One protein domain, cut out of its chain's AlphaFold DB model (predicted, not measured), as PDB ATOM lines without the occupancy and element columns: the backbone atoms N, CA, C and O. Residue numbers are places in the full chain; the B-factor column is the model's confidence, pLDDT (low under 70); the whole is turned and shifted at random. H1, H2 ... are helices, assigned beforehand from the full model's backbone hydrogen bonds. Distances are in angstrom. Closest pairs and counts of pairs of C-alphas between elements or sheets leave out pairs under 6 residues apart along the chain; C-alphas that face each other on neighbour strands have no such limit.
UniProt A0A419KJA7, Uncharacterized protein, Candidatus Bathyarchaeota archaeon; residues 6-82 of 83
ATOM      1  N   GLY A   6      39.490  -2.743  36.581       93.62
ATOM      2  CA  GLY A   6      38.371  -2.104  35.880       93.62
ATOM      3  C   GLY A   6      38.002  -2.772  34.550       93.62
ATOM      4  O   GLY A   6      36.840  -2.753  34.145       93.62
ATOM      5  N   GLU A   7      38.959  -3.440  33.903       94.25
ATOM      6  CA  GLU A   7      38.764  -4.149  32.633       94.25
ATOM      7  C   GLU A   7      38.269  -5.592  32.817       94.25
ATOM      8  O   GLU A   7      38.011  -6.293  31.836       94.25
ATOM      9  N   CYS A   8      38.138  -6.069  34.057       95.19
ATOM     10  CA  CYS A   8      37.756  -7.445  34.344       95.19
ATOM     11  C   CYS A   8      36.239  -7.661  34.184       95.19
ATOM     12  O   CYS A   8      35.403  -6.838  34.588       95.19
ATOM     13  N   VAL A   9      35.853  -8.826  33.654       95.81
ATOM     14  CA  VAL A   9      34.453  -9.278  33.561       95.81
ATOM     15  C   VAL A   9      33.789  -9.376  34.937       95.81
ATOM     16  O   VAL A   9      32.588  -9.137  35.052       95.81
ATOM     17  N   ASN A  10      34.584  -9.625  35.983       95.50
ATOM     18  CA  ASN A  10      34.131  -9.778  37.366       95.50
ATOM     19  C   ASN A  10      34.106  -8.461  38.165       95.50
ATOM     20  O   ASN A  10      33.715  -8.465  39.327       95.50
ATOM     21  N   TYR A  11      34.516  -7.327  37.593       96.06
ATOM     22  CA  TYR A  11      34.478  -6.044  38.301       96.06
ATOM     23  C   TYR A  11      33.073  -5.418  38.273       96.06
ATOM     24  O   TYR A  11      32.484  -5.272  37.200       96.06
ATOM     25  N   ARG A  12      32.514  -5.016  39.418       95.94
ATOM     26  CA  ARG A  12      31.237  -4.283  39.519       95.94
ATOM     27  C   ARG A  12      31.324  -3.256  40.648       95.94
ATOM     28  O   ARG A  12      31.524  -3.641  41.791       95.94
ATOM     29  N   ASN A  13      31.165  -1.971  40.323       93.94
ATOM     30  CA  ASN A  13      31.027  -0.863  41.284       93.94
ATOM     31  C   ASN A  13      32.050  -0.876  42.439       93.94
ATOM     32  O   ASN A  13      31.673  -0.756  43.599       93.94
ATOM     33  N   GLY A  14      33.339  -1.060  42.135       95.38
ATOM     34  CA  GLY A  14      34.397  -1.098  43.154       95.38
ATOM     35  C   GLY A  14      34.657  -2.475  43.774       95.38
ATOM     36  O   GLY A  14      35.550  -2.595  44.605       95.38
ATOM     37  N   PHE A  15      33.935  -3.523  43.368       97.50
ATOM     38  CA  PHE A  15      34.093  -4.881  43.895       97.50
ATOM     39  C   PHE A  15      34.497  -5.886  42.818       97.50
ATOM     40  O   PHE A  15      34.085  -5.800  41.659       97.50
ATOM     41  N   CYS A  16      35.261  -6.897  43.225       96.88
ATOM     42  CA  CYS A  16      35.433  -8.128  42.467       96.88
ATOM     43  C   CYS A  16      34.341  -9.119  42.881       96.88
ATOM     44  O   CYS A  16      34.371  -9.625  43.998       96.88
ATOM     45  N   VAL A  17      33.391  -9.439  42.001       96.69
ATOM     46  CA  VAL A  17      32.263 -10.330  42.346       96.69
ATOM     47  C   VAL A  17      32.671 -11.798  42.502       96.69
ATOM     48  O   VAL A  17      31.951 -12.558  43.141       96.69
ATOM     49  N   LEU A  18      33.830 -12.189  41.952       96.38
ATOM     50  CA  LEU A  18      34.374 -13.543  42.093       96.38
ATOM     51  C   LEU A  18      34.832 -13.813  43.534       96.38
ATOM     52  O   LEU A  18      34.504 -14.850  44.094       96.38
ATOM     53  N   PHE A  19      35.551 -12.862  44.134       96.50
ATOM     54  CA  PHE A  19      36.096 -12.983  45.494       96.50
ATOM     55  C   PHE A  19      35.303 -12.193  46.542       96.50
ATOM     56  O   PHE A  19      35.564 -12.321  47.730       96.50
ATOM     57  N   ARG A  20      34.329 -11.383  46.105       96.44
ATOM     58  CA  ARG A  20      33.483 -10.511  46.937       96.44
ATOM     59  C   ARG A  20      34.275  -9.535  47.814       96.44
ATOM     60  O   ARG A  20      33.856  -9.209  48.918       96.44
ATOM     61  N   ILE A  21      35.396  -9.039  47.296       96.44
ATOM     62  CA  ILE A  21      36.251  -8.052  47.967       96.44
ATOM     63  C   ILE A  21      36.224  -6.709  47.229       96.44
ATOM     64  O   ILE A  21      36.052  -6.696  46.001       96.44
ATOM     65  N   PRO A  22      36.409  -5.584  47.939       97.38
ATOM     66  CA  PRO A  22      36.657  -4.303  47.295       97.38
ATOM     67  C   PRO A  22      37.990  -4.349  46.536       97.38
ATOM     68  O   PRO A  22      38.977  -4.901  47.022       97.38
ATOM     69  N   VAL A  23      38.022  -3.779  45.332       96.56
ATOM     70  CA  VAL A  23      39.217  -3.696  44.482       96.56
ATOM     71  C   VAL A  23      39.311  -2.324  43.825       96.56
ATOM     72  O   VAL A  23      38.309  -1.750  43.398       96.56
ATOM     73  N   ASN A  24      40.530  -1.806  43.692       96.44
ATOM     74  CA  ASN A  24      40.767  -0.555  42.981       96.44
ATOM     75  C   ASN A  24      40.782  -0.810  41.458       96.44
ATOM     76  O   ASN A  24      41.622  -1.585  40.995       96.44
ATOM     77  N   PRO A  25      39.910  -0.158  40.663       95.38
ATOM     78  CA  PRO A  25      39.813  -0.397  39.225       95.38
ATOM     79  C   PRO A  25      41.055   0.008  38.422       95.38
ATOM     80  O   PRO A  25      41.218  -0.500  37.316       95.38
ATOM     81  N   ALA A  26      41.910   0.888  38.951       95.88
ATOM     82  CA  ALA A  26      43.118   1.374  38.283       95.88
ATOM     83  C   ALA A  26      44.371   0.534  38.591       95.88
ATOM     84  O   ALA A  26      45.409   0.731  37.963       95.88
ATOM     85  N   LEU A  27      44.297  -0.392  39.553       94.56
ATOM     86  CA  LEU A  27      45.428  -1.239  39.929       94.56
ATOM     87  C   LEU A  27      45.492  -2.525  39.092       94.56
ATOM     88  O   LEU A  27      44.448  -2.992  38.611       94.56
ATOM     89  N   PRO A  28      46.693  -3.129  38.962       96.19
ATOM     90  CA  PRO A  28      46.896  -4.365  38.213       96.19
ATOM     91  C   PRO A  28      45.899  -5.458  38.597       96.19
ATOM     92  O   PRO A  28      45.591  -5.650  39.774       96.19
ATOM     93  N   ALA A  29      45.381  -6.167  37.598       95.12
ATOM     94  CA  ALA A  29      44.461  -7.273  37.796       95.12
ATOM     95  C   ALA A  29      45.170  -8.508  38.374       95.12
ATOM     96  O   ALA A  29      46.359  -8.731  38.154       95.12
ATOM     97  N   CYS A  30      44.418  -9.341  39.093       95.06
ATOM     98  CA  CYS A  30      44.917 -10.618  39.602       95.06
ATOM     99  C   CYS A  30      45.080 -11.680  38.484       95.06
ATOM    100  O   CYS A  30      44.532 -11.514  37.390       95.06
ATOM    101  N   PRO A  31      45.735 -12.825  38.760       95.25
ATOM    102  CA  PRO A  31      45.893 -13.922  37.794       95.25
ATOM    103  C   PRO A  31      44.580 -14.517  37.249       95.25
ATOM    104  O   PRO A  31      44.580 -15.144  36.195       95.25
ATOM    105  N   HIS A  32      43.441 -14.295  37.921       95.31
ATOM    106  CA  HIS A  32      42.112 -14.717  37.452       95.31
ATOM    107  C   HIS A  32      41.456 -13.718  36.484       95.31
ATOM    108  O   HIS A  32      40.251 -13.802  36.222       95.31
ATOM    109  N   PHE A  33      42.214 -12.742  35.979       95.88
ATOM    110  CA  PHE A  33      41.710 -11.742  35.053       95.88
ATOM    111  C   PHE A  33      41.091 -12.386  33.811       95.88
ATOM    112  O   PHE A  33      41.718 -13.164  33.094       95.88
ATOM    113  N   ARG A  34      39.850 -11.997  33.524       94.62
ATOM    114  CA  ARG A  34      39.189 -12.262  32.248       94.62
ATOM    115  C   ARG A  34      38.698 -10.934  31.708       94.62
ATOM    116  O   ARG A  34      37.928 -10.248  32.383       94.62
ATOM    117  N   ARG A  35      39.165 -10.563  30.516       92.44
ATOM    118  CA  ARG A  35      38.829  -9.284  29.886       92.44
ATOM    119  C   ARG A  35      37.316  -9.186  29.691       92.44
ATOM    120  O   ARG A  35      36.688 -10.113  29.183       92.44
ATOM    121  N   ARG A  36      36.728  -8.058  30.081       88.31
ATOM    122  CA  ARG A  36      35.344  -7.726  29.743       88.31
ATOM    123  C   ARG A  36      35.269  -7.527  28.235       88.31
ATOM    124  O   ARG A  36      35.903  -6.625  27.694       88.31
ATOM    125  N   SER A  37      34.511  -8.373  27.551       80.31
ATOM    126  CA  SER A  37      34.214  -8.190  26.137       80.31
ATOM    127  C   SER A  37      33.288  -6.985  25.983       80.31
ATOM    128  O   SER A  37      32.074  -7.101  26.134       80.31
ATOM    129  N   TYR A  38      33.854  -5.821  25.672       64.19
ATOM    130  CA  TYR A  38      33.108  -4.751  25.018       64.19
ATOM    131  C   TYR A  38      32.920  -5.169  23.560       64.19
ATOM    132  O   TYR A  38      33.577  -4.644  22.667       64.19
ATOM    133  N   ALA A  39      32.091  -6.185  23.310       50.41
ATOM    134  CA  ALA A  39      31.620  -6.453  21.961       50.41
ATOM    135  C   ALA A  39      30.673  -5.307  21.582       50.41
ATOM    136  O   ALA A  39      29.454  -5.430  21.640       50.41
ATOM    137  N   VAL A  40      31.253  -4.156  21.249       50.34
ATOM    138  CA  VAL A  40      30.593  -3.113  20.477       50.34
ATOM    139  C   VAL A  40      30.739  -3.523  19.015       50.34
ATOM    140  O   VAL A  40      31.440  -2.891  18.239       50.34
ATOM    141  N   SER A  41      30.091  -4.619  18.631       43.53
ATOM    142  CA  SER A  41      29.525  -4.658  17.290       43.53
ATOM    143  C   SER A  41      28.293  -3.774  17.384       43.53
ATOM    144  O   SER A  41      27.327  -4.121  18.074       43.53
ATOM    145  N   GLN A  42      28.316  -2.612  16.735       50.50
ATOM    146  CA  GLN A  42      27.094  -1.846  16.489       50.50
ATOM    147  C   GLN A  42      26.039  -2.729  15.778       50.50
ATOM    148  O   GLN A  42      24.843  -2.465  15.893       50.50
ATOM    149  N   GLU A  43      26.446  -3.863  15.186       46.56
ATOM    150  CA  GLU A  43      25.548  -4.916  14.716       46.56
ATOM    151  C   GLU A  43      24.866  -5.740  15.825       46.56
ATOM    152  O   GLU A  43      23.782  -6.247  15.577       46.56
ATOM    153  N   ALA A  44      25.393  -5.857  17.052       46.69
ATOM    154  CA  ALA A  44      24.730  -6.606  18.140       46.69
ATOM    155  C   ALA A  44      23.609  -5.804  18.819       46.69
ATOM    156  O   ALA A  44      22.598  -6.384  19.220       46.69
ATOM    157  N   ILE A  45      23.732  -4.472  18.869       50.22
ATOM    158  CA  ILE A  45      22.621  -3.591  19.272       50.22
ATOM    159  C   ILE A  45      21.511  -3.632  18.198       50.22
ATOM    160  O   ILE A  45      20.324  -3.573  18.522       50.22
ATOM    161  N   GLY A  46      21.881  -3.815  16.923       41.91
ATOM    162  CA  GLY A  46      20.944  -4.025  15.813       41.91
ATOM    163  C   GLY A  46      20.354  -5.441  15.724       41.91
ATOM    164  O   GLY A  46      19.185  -5.590  15.376       41.91
ATOM    165  N   ALA A  47      21.114  -6.483  16.067       44.44
ATOM    166  CA  ALA A  47      20.704  -7.884  15.948       44.44
ATOM    167  C   ALA A  47      19.825  -8.350  17.117       44.44
ATOM    168  O   ALA A  47      18.885  -9.106  16.891       44.44
ATOM    169  N   GLN A  48      20.023  -7.821  18.333       47.31
ATOM    170  CA  GLN A  48      19.079  -8.041  19.442       47.31
ATOM    171  C   GLN A  48      17.703  -7.410  19.187       47.31
ATOM    172  O   GLN A  48      16.707  -7.853  19.754       47.31
ATOM    173  N   ARG A  49      17.614  -6.395  18.315       46.75
ATOM    174  CA  ARG A  49      16.325  -5.832  17.888       46.75
ATOM    175  C   ARG A  49      15.628  -6.666  16.812       46.75
ATOM    176  O   ARG A  49      14.411  -6.590  16.719       46.75
ATOM    177  N   ARG A  50      16.353  -7.476  16.031       46.06
ATOM    178  CA  ARG A  50      15.764  -8.282  14.942       46.06
ATOM    179  C   ARG A  50      15.263  -9.659  15.377       46.06
ATOM    180  O   ARG A  50      14.447 -10.233  14.672       46.06
ATOM    181  N   THR A  51      15.672 -10.162  16.542       46.50
ATOM    182  CA  THR A  51      15.049 -11.349  17.166       46.50
ATOM    183  C   THR A  51      13.890 -10.997  18.097       46.50
ATOM    184  O   THR A  51      13.310 -11.885  18.709       46.50
ATOM    185  N   ARG A  52      13.540  -9.710  18.223       45.25
ATOM    186  CA  ARG A  52      12.352  -9.234  18.945       45.25
ATOM    187  C   ARG A  52      11.224  -8.920  17.958       45.25
ATOM    188  O   ARG A  52      10.613  -7.858  18.018       45.25
ATOM    189  N   GLY A  53      10.995  -9.831  17.019       49.81
ATOM    190  CA  GLY A  53       9.684  -9.947  16.398       49.81
ATOM    191  C   GLY A  53       8.725 -10.502  17.448       49.81
ATOM    192  O   GLY A  53       9.003 -11.546  18.026       49.81
ATOM    193  N   GLU A  54       7.655  -9.756  17.713       56.44
ATOM    194  CA  GLU A  54       6.407 -10.237  18.323       56.44
ATOM    195  C   GLU A  54       6.467 -10.681  19.791       56.44
ATOM    196  O   GLU A  54       6.215 -11.823  20.150       56.44
ATOM    197  N   LEU A  55       6.662  -9.711  20.680       60.81
ATOM    198  CA  LEU A  55       5.798  -9.640  21.856       60.81
ATOM    199  C   LEU A  55       5.308  -8.200  21.903       60.81
ATOM    200  O   LEU A  55       5.966  -7.336  22.492       60.81
ATOM    201  N   GLU A  56       4.199  -7.935  21.206       65.00
ATOM    202  CA  GLU A  56       3.348  -6.801  21.563       65.00
ATOM    203  C   GLU A  56       3.184  -6.870  23.088       65.00
ATOM    204  O   GLU A  56       2.781  -7.918  23.608       65.00
ATOM    205  N   PRO A  57       3.620  -5.849  23.840       68.50
ATOM    206  CA  PRO A  57       3.418  -5.867  25.275       68.50
ATOM    207  C   PRO A  57       1.912  -5.980  25.513       68.50
ATOM    208  O   PRO A  57       1.164  -5.170  24.982       68.50
ATOM    209  N   ASP A  58       1.474  -6.983  26.276       83.81
ATOM    210  CA  ASP A  58       0.066  -7.156  26.645       83.81
ATOM    211  C   ASP A  58      -0.392  -5.926  27.443       83.81
ATOM    212  O   ASP A  58      -0.184  -5.818  28.658       83.81
ATOM    213  N   VAL A  59      -0.930  -4.945  26.713       88.94
ATOM    214  CA  VAL A  59      -1.293  -3.629  27.237       88.94
ATOM    215  C   VAL A  59      -2.376  -3.783  28.296       88.94
ATOM    216  O   VAL A  59      -2.349  -3.074  29.297       88.94
ATOM    217  N   GLU A  60      -3.278  -4.749  28.131       91.19
ATOM    218  CA  GLU A  60      -4.344  -5.009  29.092       91.19
ATOM    219  C   GLU A  60      -3.775  -5.490  30.433       91.19
ATOM    220  O   GLU A  60      -4.135  -4.970  31.492       91.19
ATOM    221  N   ASN A  61      -2.835  -6.434  30.410       90.00
ATOM    222  CA  ASN A  61      -2.154  -6.882  31.624       90.00
ATOM    223  C   ASN A  61      -1.321  -5.757  32.263       90.00
ATOM    224  O   ASN A  61      -1.324  -5.587  33.485       90.00
ATOM    225  N   LEU A  62      -0.641  -4.937  31.460       91.88
ATOM    226  CA  LEU A  62       0.097  -3.779  31.972       91.88
ATOM    227  C   LEU A  62      -0.817  -2.754  32.653       91.88
ATOM    228  O   LEU A  62      -0.455  -2.250  33.718       91.88
ATOM    229  N   LEU A  63      -1.997  -2.488  32.093       95.12
ATOM    230  CA  LEU A  63      -2.994  -1.602  32.695       95.12
ATOM    231  C   LEU A  63      -3.511  -2.160  34.026       95.12
ATOM    232  O   LEU A  63      -3.497  -1.443  35.025       95.12
ATOM    233  N   LYS A  64      -3.849  -3.456  34.092       95.31
ATOM    234  CA  LYS A  64      -4.267  -4.107  35.351       95.31
ATOM    235  C   LYS A  64      -3.200  -3.978  36.439       95.31
ATOM    236  O   LYS A  64      -3.496  -3.605  37.573       95.31
ATOM    237  N   ARG A  65      -1.933  -4.220  36.088       95.50
ATOM    238  CA  ARG A  65      -0.800  -4.081  37.018       95.50
ATOM    239  C   ARG A  65      -0.604  -2.641  37.493       95.50
ATOM    240  O   ARG A  65      -0.205  -2.437  38.641       95.50
ATOM    241  N   LEU A  66      -0.861  -1.654  36.632       97.25
ATOM    242  CA  LEU A  66      -0.787  -0.241  36.992       97.25
ATOM    243  C   LEU A  66      -1.880   0.126  38.004       97.25
ATOM    244  O   LEU A  66      -1.569   0.692  39.050       97.25
ATOM    245  N   GLU A  67      -3.125  -0.281  37.755       97.56
ATOM    246  CA  GLU A  67      -4.245  -0.039  38.672       97.56
ATOM    247  C   GLU A  67      -4.015  -0.669  40.056       97.56
ATOM    248  O   GLU A  67      -4.286  -0.055  41.092       97.56
ATOM    249  N   GLU A  68      -3.485  -1.894  40.107       97.81
ATOM    250  CA  GLU A  68      -3.129  -2.549  41.370       97.81
ATOM    251  C   GLU A  68      -2.036  -1.790  42.129       97.81
ATOM    252  O   GLU A  68      -2.110  -1.644  43.356       97.81
ATOM    253  N   ALA A  69      -1.019  -1.299  41.418       97.19
ATOM    254  CA  ALA A  69       0.049  -0.509  42.016       97.19
ATOM    255  C   ALA A  69      -0.487   0.812  42.594       97.19
ATOM    256  O   ALA A  69      -0.122   1.189  43.711       97.19
ATOM    257  N   GLU A  70      -1.401   1.481  41.890       97.81
ATOM    258  CA  GLU A  70      -2.054   2.703  42.368       97.81
ATOM    259  C   GLU A  70      -2.898   2.464  43.627       97.81
ATOM    260  O   GLU A  70      -2.828   3.254  44.578       97.81
ATOM    261  N   LYS A  71      -3.644   1.351  43.689       97.88
ATOM    262  CA  LYS A  71      -4.404   0.957  44.890       97.88
ATOM    263  C   LYS A  71      -3.488   0.752  46.095       97.88
ATOM    264  O   LYS A  71      -3.718   1.359  47.142       97.88
ATOM    265  N   LYS A  72      -2.403  -0.013  45.930       96.81
ATOM    266  CA  LYS A  72      -1.412  -0.249  46.997       96.81
ATOM    267  C   LYS A  72      -0.777   1.052  47.484       96.81
ATOM    268  O   LYS A  72      -0.632   1.262  48.686       96.81
ATOM    269  N   LEU A  73      -0.443   1.965  46.572       97.75
ATOM    270  CA  LEU A  73       0.086   3.280  46.943       97.75
ATOM    271  C   LEU A  73      -0.916   4.097  47.762       97.75
ATOM    272  O   LEU A  73      -0.522   4.785  48.706       97.75
ATOM    273  N   LYS A  74      -2.209   4.031  47.432       97.12
ATOM    274  CA  LYS A  74      -3.260   4.705  48.201       97.12
ATOM    275  C   LYS A  74      -3.380   4.133  49.615       97.12
ATOM    276  O   LYS A  74      -3.472   4.912  50.562       97.12
ATOM    277  N   GLU A  75      -3.329   2.814  49.770       96.06
ATOM    278  CA  GLU A  75      -3.347   2.146  51.079       96.06
ATOM    279  C   GLU A  75      -2.141   2.535  51.934       96.06
ATOM    280  O   GLU A  75      -2.311   2.980  53.069       96.06
ATOM    281  N   ILE A  76      -0.931   2.467  51.370       96.81
ATOM    282  CA  ILE A  76       0.297   2.879  52.061       96.81
ATOM    283  C   ILE A  76       0.192   4.343  52.501       96.81
ATOM    284  O   ILE A  76       0.492   4.668  53.647       96.81
ATOM    285  N   ARG A  77      -0.301   5.234  51.633       95.62
ATOM    286  CA  ARG A  77      -0.526   6.644  51.990       95.62
ATOM    287  C   ARG A  77      -1.515   6.813  53.141       95.62
ATOM    288  O   ARG A  77      -1.343   7.731  53.935       95.62
ATOM    289  N   LEU A  78      -2.551   5.979  53.232       95.50
ATOM    290  CA  LEU A  78      -3.503   6.020  54.346       95.50
ATOM    291  C   LEU A  78      -2.882   5.508  55.645       95.50
ATOM    292  O   LEU A  78      -3.134   6.099  56.690       95.50
ATOM    293  N   LEU A  79      -2.070   4.450  55.586       94.62
ATOM    294  CA  LEU A  79      -1.322   3.954  56.743       94.62
ATOM    295  C   LEU A  79      -0.369   5.025  57.278       94.62
ATOM    296  O   LEU A  79      -0.363   5.292  58.473       94.62
ATOM    297  N   LEU A  80       0.362   5.697  56.386       92.81
ATOM    298  CA  LEU A  80       1.296   6.760  56.760       92.81
ATOM    299  C   LEU A  80       0.614   8.004  57.345       92.81
ATOM    300  O   LEU A  80       1.238   8.704  58.125       92.81
ATOM    301  N   ARG A  81      -0.649   8.292  57.001       91.62
ATOM    302  CA  ARG A  81      -1.409   9.410  57.602       91.62
ATOM    303  C   ARG A  81      -1.938   9.123  59.009       91.62
ATOM    304  O   ARG A  81      -2.449  10.038  59.643       91.62
ATOM    305  N   LYS A  82      -1.930   7.861  59.443       79.25
ATOM    306  CA  LYS A  82      -2.453   7.432  60.752       79.25
ATOM    307  C   LYS A  82      -1.380   7.394  61.847       79.25
ATOM    308  O   LYS A  82      -1.700   7.004  62.966       79.25
TER     309      LYS A  82
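AT A GLANCE: This is residues 6 to 82 of the 83 residues of an uncharacterized protein of Candidatus Bathyarchaeota archaeon (UniProt A0A419KJA7). The model is a wide, open U: the long helix H2 makes one arm, the short helix H1 lies in the strand-free bridge, and a small head of loops, within residues 6 to 38, ends the other arm. Residues 39 to 82, with both helices, stand free of the head. The printed part has 77 residues with two named helices, H1 then H2, and no named strand; the class is all helix, though under half of the residues are in named elements. It is extended, with a radius of gyration of the C-alphas of 22.2 A, and flat, spanning 54 by 44 by 16 A.

HOW THE PARTS SIT: Start at H2, residues 59 to 80, where every O i to N i+4 pair is within hydrogen-bond range. Before it, H1, residues 42 to 50, has 4 of 5 such pairs within range and is apart from H2. In the head, residues 15 to 16 pair antiparallel with residues 11 to 12 and 21 to 22.

IN THESE COORDINATES: Find C-alpha 59 at (-1.293, -3.629, 27.237); H2 runs 31.4 A to C-alpha 80 at (1.296, 6.760, 56.760). H1 begins at C-alpha 42, (27.094, -1.846, 16.489), and measures 13.1 A.

THE WHOLE: Look at Pro 31 and Lys 82 for the C-alphas farthest apart, 57.6 A. The printed part has no cut, and the link from H1 to H2 is short. The pLDDT is under 70 at residues 38 to 57.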